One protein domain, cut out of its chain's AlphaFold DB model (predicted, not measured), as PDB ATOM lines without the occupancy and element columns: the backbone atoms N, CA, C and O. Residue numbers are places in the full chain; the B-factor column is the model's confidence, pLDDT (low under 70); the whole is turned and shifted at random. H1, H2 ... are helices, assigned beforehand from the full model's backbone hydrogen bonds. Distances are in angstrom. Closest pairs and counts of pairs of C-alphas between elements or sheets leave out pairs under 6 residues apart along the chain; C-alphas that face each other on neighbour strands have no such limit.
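Overview. This is residues 60 to 108 of the 109 residues of an uncharacterized protein of Deltaproteobacteria bacterium (UniProt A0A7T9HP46). Two helices meet near their ends as an open V: H1 runs to the corner, a tight link turns the chain there, and the longer H2 runs back away from it. The far ends, residues 60 to 67 of H1 and residues 90 to 108, stick out free. The printed part has 49 residues with two named helices, H1 then H2, and no named strand; the class is all helix. It is loose, with a radius of gyration of the C-alphas of 13.9 A, and flat, spanning 43 by 24 by 12 A.

Arrangement. H1, residues 60 to 77, and H2, residues 82 to 106, are close but not clearly touching, with 2 pairs of C-alphas within 8 A. Their closest C-alphas, those of Leu 75 and Met 85, are 7.0 A apart. They run opposite ways at a steep tilt of 43 degrees. In H1 and H2 every O i to N i+4 pair is within hydrogen-bond range.

Along the chain. H1 begins at C-alpha 60, (-55.473, 45.342, 20.704), and measures 25.8 A from first to last C-alpha. H2 measures 36.5 A and ends at C-alpha 106, (-50.478, 23.105, 33.541).

Size, cuts and confidence. The two C-alphas farthest apart, those of Gly 79 and Thr 108, are 43.9 A apart. The printed part has no cut. Residues 106 to 108 have pLDDT under 70.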
ATOM      1  N   THR A  60     -56.538  46.124  20.064       77.88
ATOM      2  CA  THR A  60     -55.473  45.342  20.704       77.88
ATOM      3  C   THR A  60     -54.144  45.465  19.962       77.88
ATOM      4  O   THR A  60     -53.123  45.745  20.581       77.88
ATOM      5  N   GLN A  61     -54.134  45.333  18.633       84.06
ATOM      6  CA  GLN A  61     -52.913  45.484  17.835       84.06
ATOM      7  C   GLN A  61     -52.333  46.899  17.929       84.06
ATOM      8  O   GLN A  61     -51.114  47.066  17.973       84.06
ATOM      9  N   ARG A  62     -53.188  47.927  18.012       82.38
ATOM     10  CA  ARG A  62     -52.744  49.312  18.234       82.38
ATOM     11  C   ARG A  62     -52.100  49.475  19.608       82.38
ATOM     12  O   ARG A  62     -51.017  50.043  19.691       82.38
ATOM     13  N   ALA A  63     -52.723  48.943  20.659       84.94
ATOM     14  CA  ALA A  63     -52.165  48.975  22.009       84.94
ATOM     15  C   ALA A  63     -50.807  48.255  22.078       84.94
ATOM     16  O   ALA A  63     -49.839  48.816  22.589       84.94
ATOM     17  N   LEU A  64     -50.701  47.068  21.474       87.94
ATOM     18  CA  LEU A  64     -49.445  46.320  21.385       87.94
ATOM     19  C   LEU A  64     -48.367  47.091  20.613       87.94
ATOM     20  O   LEU A  64     -47.215  47.126  21.039       87.94
ATOM     21  N   ARG A  65     -48.734  47.768  19.516       86.69
ATOM     22  CA  ARG A  65     -47.799  48.614  18.761       86.69
ATOM     23  C   ARG A  65     -47.293  49.787  19.600       86.69
ATOM     24  O   ARG A  65     -46.104  50.077  19.554       86.69
ATOM     25  N   VAL A  66     -48.158  50.434  20.382       91.06
ATOM     26  CA  VAL A  66     -47.752  51.517  21.294       91.06
ATOM     27  C   VAL A  66     -46.763  51.003  22.339       91.06
ATOM     28  O   VAL A  66     -45.727  51.630  22.556       91.06
ATOM     29  N   VAL A  67     -47.033  49.843  22.941       90.44
ATOM     30  CA  VAL A  67     -46.127  49.220  23.916       90.44
ATOM     31  C   VAL A  67     -44.774  48.895  23.277       90.44
ATOM     32  O   VAL A  67     -43.740  49.298  23.808       90.44
ATOM     33  N   ALA A  68     -44.769  48.251  22.108       92.19
ATOM     34  CA  ALA A  68     -43.542  47.920  21.385       92.19
ATOM     35  C   ALA A  68     -42.726  49.172  21.015       92.19
ATOM     36  O   ALA A  68     -41.509  49.197  21.203       92.19
ATOM     37  N   SER A  69     -43.389  50.236  20.547       91.12
ATOM     38  CA  SER A  69     -42.737  51.515  20.246       91.12
ATOM     39  C   SER A  69     -42.133  52.165  21.488       91.12
ATOM     40  O   SER A  69     -41.024  52.691  21.417       91.12
ATOM     41  N   ASN A  70     -42.819  52.110  22.632       92.75
ATOM     42  CA  ASN A  70     -42.286  52.641  23.885       92.75
ATOM     43  C   ASN A  70     -41.035  51.878  24.324       92.75
ATOM     44  O   ASN A  70     -40.019  52.509  24.595       92.75
ATOM     45  N   ILE A  71     -41.070  50.543  24.303       93.56
ATOM     46  CA  ILE A  71     -39.907  49.707  24.636       93.56
ATOM     47  C   ILE A  71     -38.731  50.040  23.713       93.56
ATOM     48  O   ILE A  71     -37.627  50.304  24.184       93.56
ATOM     49  N   LEU A  72     -38.964  50.110  22.402       93.69
ATOM     50  CA  LEU A  72     -37.923  50.449  21.433       93.69
ATOM     51  C   LEU A  72     -37.324  51.842  21.680       93.69
ATOM     52  O   LEU A  72     -36.112  52.027  21.561       93.69
ATOM     53  N   ASN A  73     -38.159  52.828  22.006       94.31
ATOM     54  CA  ASN A  73     -37.700  54.178  22.315       94.31
ATOM     55  C   ASN A  73     -36.868  54.213  23.598       94.31
ATOM     56  O   ASN A  73     -35.852  54.904  23.631       94.31
ATOM     57  N   GLU A  74     -37.245  53.450  24.621       96.12
ATOM     58  CA  GLU A  74     -36.458  53.331  25.848       96.12
ATOM     59  C   GLU A  74     -35.113  52.639  25.599       96.12
ATOM     60  O   GLU A  74     -34.082  53.144  26.038       96.12
ATOM     61  N   LEU A  75     -35.074  51.571  24.793       95.38
ATOM     62  CA  LEU A  75     -33.812  50.921  24.414       95.38
ATOM     63  C   LEU A  75     -32.883  51.877  23.650       95.38
ATOM     64  O   LEU A  75     -31.676  51.912  23.888       95.38
ATOM     65  N   LYS A  76     -33.437  52.705  22.759       95.69
ATOM     66  CA  LYS A  76     -32.668  53.748  22.066       95.69
ATOM     67  C   LYS A  76     -32.131  54.803  23.033       95.69
ATOM     68  O   LYS A  76     -30.967  55.173  22.924       95.69
ATOM     69  N   LYS A  77     -32.954  55.281  23.974       96.19
ATOM     70  CA  LYS A  77     -32.546  56.277  24.984       96.19
ATOM     71  C   LYS A  77     -31.465  55.745  25.919       96.19
ATOM     72  O   LYS A  77     -30.565  56.492  26.283       96.19
ATOM     73  N   ALA A  78     -31.541  54.466  26.275       96.06
ATOM     74  CA  ALA A  78     -30.540  53.791  27.091       96.06
ATOM     75  C   ALA A  78     -29.223  53.515  26.336       96.06
ATOM     76  O   ALA A  78     -28.248  53.092  26.950       96.06
ATOM     77  N   GLY A  79     -29.166  53.782  25.025       96.56
ATOM     78  CA  GLY A  79     -27.944  53.668  24.231       96.56
ATOM     79  C   GLY A  79     -27.620  52.248  23.768       96.56
ATOM     80  O   GLY A  79     -26.478  51.989  23.394       96.56
ATOM     81  N   TYR A  80     -28.594  51.333  23.767       97.00
ATOM     82  CA  TYR A  80     -28.383  49.991  23.223       97.00
ATOM     83  C   TYR A  80     -28.060  50.052  21.726       97.00
ATOM     84  O   TYR A  80     -28.595  50.881  20.983       97.00
ATOM     85  N   SER A  81     -27.189  49.157  21.262       97.06
ATOM     86  CA  SER A  81     -26.915  48.996  19.835       97.06
ATOM     87  C   SER A  81     -28.082  48.295  19.133       97.06
ATOM     88  O   SER A  81     -28.903  47.617  19.756       97.06
ATOM     89  N   ARG A  82     -28.161  48.420  17.803       94.50
ATOM     90  CA  ARG A  82     -29.175  47.708  17.008       94.50
ATOM     91  C   ARG A  82     -29.101  46.194  17.224       94.50
ATOM     92  O   ARG A  82     -30.138  45.553  17.329       94.50
ATOM     93  N   GLU A  83     -27.891  45.645  17.298       97.19
ATOM     94  CA  GLU A  83     -27.651  44.218  17.540       97.19
ATOM     95  C   GLU A  83     -28.227  43.795  18.894       97.19
ATOM     96  O   GLU A  83     -29.002  42.848  18.955       97.19
ATOM     97  N   GLN A  84     -27.956  44.563  19.955       96.38
ATOM     98  CA  GLN A  84     -28.488  44.295  21.294       96.38
ATOM     99  C   GLN A  84     -30.019  44.357  21.342       96.38
ATOM    100  O   GLN A  84     -30.643  43.528  21.997       96.38
ATOM    101  N   MET A  85     -30.642  45.297  20.623       96.12
ATOM    102  CA  MET A  85     -32.108  45.369  20.535       96.12
ATOM    103  C   MET A  85     -32.710  44.132  19.856       96.12
ATOM    104  O   MET A  85     -33.771  43.667  20.265       96.12
ATOM    105  N   VAL A  86     -32.046  43.598  18.825       95.50
ATOM    106  CA  VAL A  86     -32.493  42.387  18.115       95.50
ATOM    107  C   VAL A  86     -32.309  41.143  18.982       95.50
ATOM    108  O   VAL A  86     -33.211  40.305  19.037       95.50
ATOM    109  N   THR A  87     -31.185  41.036  19.694       96.75
ATOM    110  CA  THR A  87     -30.962  39.968  20.676       96.75
ATOM    111  C   THR A  87     -32.049  39.986  21.746       96.75
ATOM    112  O   THR A  87     -32.721  38.978  21.941       96.75
ATOM    113  N   PHE A  88     -32.316  41.152  22.342       95.31
ATOM    114  CA  PHE A  88     -33.384  41.322  23.328       95.31
ATOM    115  C   PHE A  88     -34.758  40.906  22.786       95.31
ATOM    116  O   PHE A  88     -35.490  40.175  23.444       95.31
ATOM    117  N   ALA A  89     -35.117  41.337  21.572       94.88
ATOM    118  CA  ALA A  89     -36.393  40.962  20.967       94.88
ATOM    119  C   ALA A  89     -36.515  39.441  20.761       94.88
ATOM    120  O   ALA A  89     -37.599  38.882  20.920       94.88
ATOM    121  N   SER A  90     -35.406  38.775  20.431       95.69
ATOM    122  CA  SER A  90     -35.364  37.323  20.232       95.69
ATOM    123  C   SER A  90     -35.512  36.568  21.554       95.69
ATOM    124  O   SER A  90     -36.284  35.616  21.631       95.69
ATOM    125  N   GLU A  91     -34.833  37.026  22.608       96.25
ATOM    126  CA  GLU A  91     -34.975  36.486  23.968       96.25
ATOM    127  C   GLU A  91     -36.397  36.680  24.505       96.25
ATOM    128  O   GLU A  91     -36.987  35.745  25.040       96.25
ATOM    129  N   LEU A  92     -36.988  37.862  24.294       94.56
ATOM    130  CA  LEU A  92     -38.363  38.159  24.693       94.56
ATOM    131  C   LEU A  92     -39.368  37.211  24.022       94.56
ATOM    132  O   LEU A  92     -40.269  36.707  24.686       94.56
ATOM    133  N   LEU A  93     -39.212  36.945  22.721       94.38
ATOM    134  CA  LEU A  93     -40.049  35.972  22.011       94.38
ATOM    135  C   LEU A  93     -39.871  34.553  22.563       94.38
ATOM    136  O   LEU A  93     -40.858  33.825  22.677       94.38
ATOM    137  N   GLY A  94     -38.640  34.175  22.922       94.44
ATOM    138  CA  GLY A  94     -38.348  32.906  23.587       94.44
ATOM    139  C   GLY A  94     -39.122  32.763  24.896       94.44
ATOM    140  O   GLY A  94     -39.903  31.827  25.035       94.44
ATOM    141  N   LEU A  95     -38.996  33.745  25.792       93.94
ATOM    142  CA  LEU A  95     -39.683  33.764  27.089       93.94
ATOM    143  C   LEU A  95     -41.207  33.703  26.948       93.94
ATOM    144  O   LEU A  95     -41.861  32.908  27.616       93.94
ATOM    145  N   VAL A  96     -41.781  34.504  26.045       93.06
ATOM    146  CA  VAL A  96     -43.232  34.492  25.795       93.06
ATOM    147  C   VAL A  96     -43.691  33.121  25.292       93.06
ATOM    148  O   VAL A  96     -44.746  32.638  25.691       93.06
ATOM    149  N   THR A  97     -42.903  32.476  24.431       93.75
ATOM    150  CA  THR A  97     -43.239  31.149  23.899       93.75
ATOM    151  C   THR A  97     -43.130  30.061  24.972       93.75
ATOM    152  O   THR A  97     -43.970  29.163  25.018       93.75
ATOM    153  N   GLU A  98     -42.118  30.132  25.840       93.69
ATOM    154  CA  GLU A  98     -41.944  29.205  26.965       93.69
ATOM    155  C   GLU A  98     -43.077  29.310  27.989       93.69
ATOM    156  O   GLU A  98     -43.575  28.277  28.443       93.69
ATOM    157  N   GLU A  99     -43.528  30.527  28.300       92.75
ATOM    158  CA  GLU A  99     -44.658  30.762  29.205       92.75
ATOM    159  C   GLU A  99     -45.942  30.131  28.650       92.75
ATOM    160  O   GLU A  99     -46.575  29.318  29.318       92.75
ATOM    161  N   ILE A 100     -46.261  30.391  27.376       92.56
ATOM    162  CA  ILE A 100     -47.450  29.828  26.711       92.56
ATOM    163  C   ILE A 100     -47.427  28.293  26.735       92.56
ATOM    164  O   ILE A 100     -48.442  27.647  26.998       92.56
ATOM    165  N   LYS A 101     -46.262  27.690  26.473       89.62
ATOM    166  CA  LYS A 101     -46.099  26.232  26.508       89.62
ATOM    167  C   LYS A 101     -46.245  25.666  27.926       89.62
ATOM    168  O   LYS A 101     -46.732  24.548  28.101       89.62
ATOM    169  N   SER A 102     -45.799  26.412  28.931       88.19
ATOM    170  CA  SER A 102     -45.920  26.027  30.340       88.19
ATOM    171  C   SER A 102     -47.376  26.087  30.810       88.19
ATOM    172  O   SER A 102     -47.837  25.154  31.472       88.19
ATOM    173  N   ASP A 103     -48.124  27.107  30.386       85.00
ATOM    174  CA  ASP A 103     -49.556  27.248  30.664       85.00
ATOM    175  C   ASP A 103     -50.374  26.079  30.093       85.00
ATOM    176  O   ASP A 103     -51.216  25.508  30.796       85.00
ATOM    177  N   GLU A 104     -50.086  25.650  28.858       81.94
ATOM    178  CA  GLU A 104     -50.763  24.515  28.210       81.94
ATOM    179  C   GLU A 104     -50.570  23.200  28.990       81.94
ATOM    180  O   GLU A 104     -51.532  22.468  29.248       81.94
ATOM    181  N   ASN A 105     -49.342  22.936  29.446       72.44
ATOM    182  CA  ASN A 105     -49.009  21.746  30.235       72.44
ATOM    183  C   ASN A 105     -49.595  21.771  31.659       72.44
ATOM    184  O   ASN A 105     -49.760  20.716  32.273       72.44
ATOM    185  N   SER A 106     -49.888  22.955  32.205       69.94
ATOM    186  CA  SER A 106     -50.478  23.105  33.541       69.94
ATOM    187  C   SER A 106     -52.001  22.909  33.556       69.94
ATOM    188  O   SER A 106     -52.550  22.495  34.574       69.94
ATOM    189  N   SER A 107     -52.679  23.139  32.425       61.34
ATOM    190  CA  SER A 107     -54.142  23.006  32.305       61.34
ATOM    191  C   SER A 107     -54.630  21.573  32.056       61.34
ATOM    192  O   SER A 107     -55.834  21.329  32.046       61.34
ATOM    193  N   THR A 108     -53.727  20.611  31.847       57.94
ATOM    194  CA  THR A 108     -54.064  19.202  31.560       57.94
ATOM    195  C   THR A 108     -53.973  18.265  32.773       57.94
ATOM    196  O   THR A 108     -54.003  17.045  32.596       57.94
TER     197      THR A 108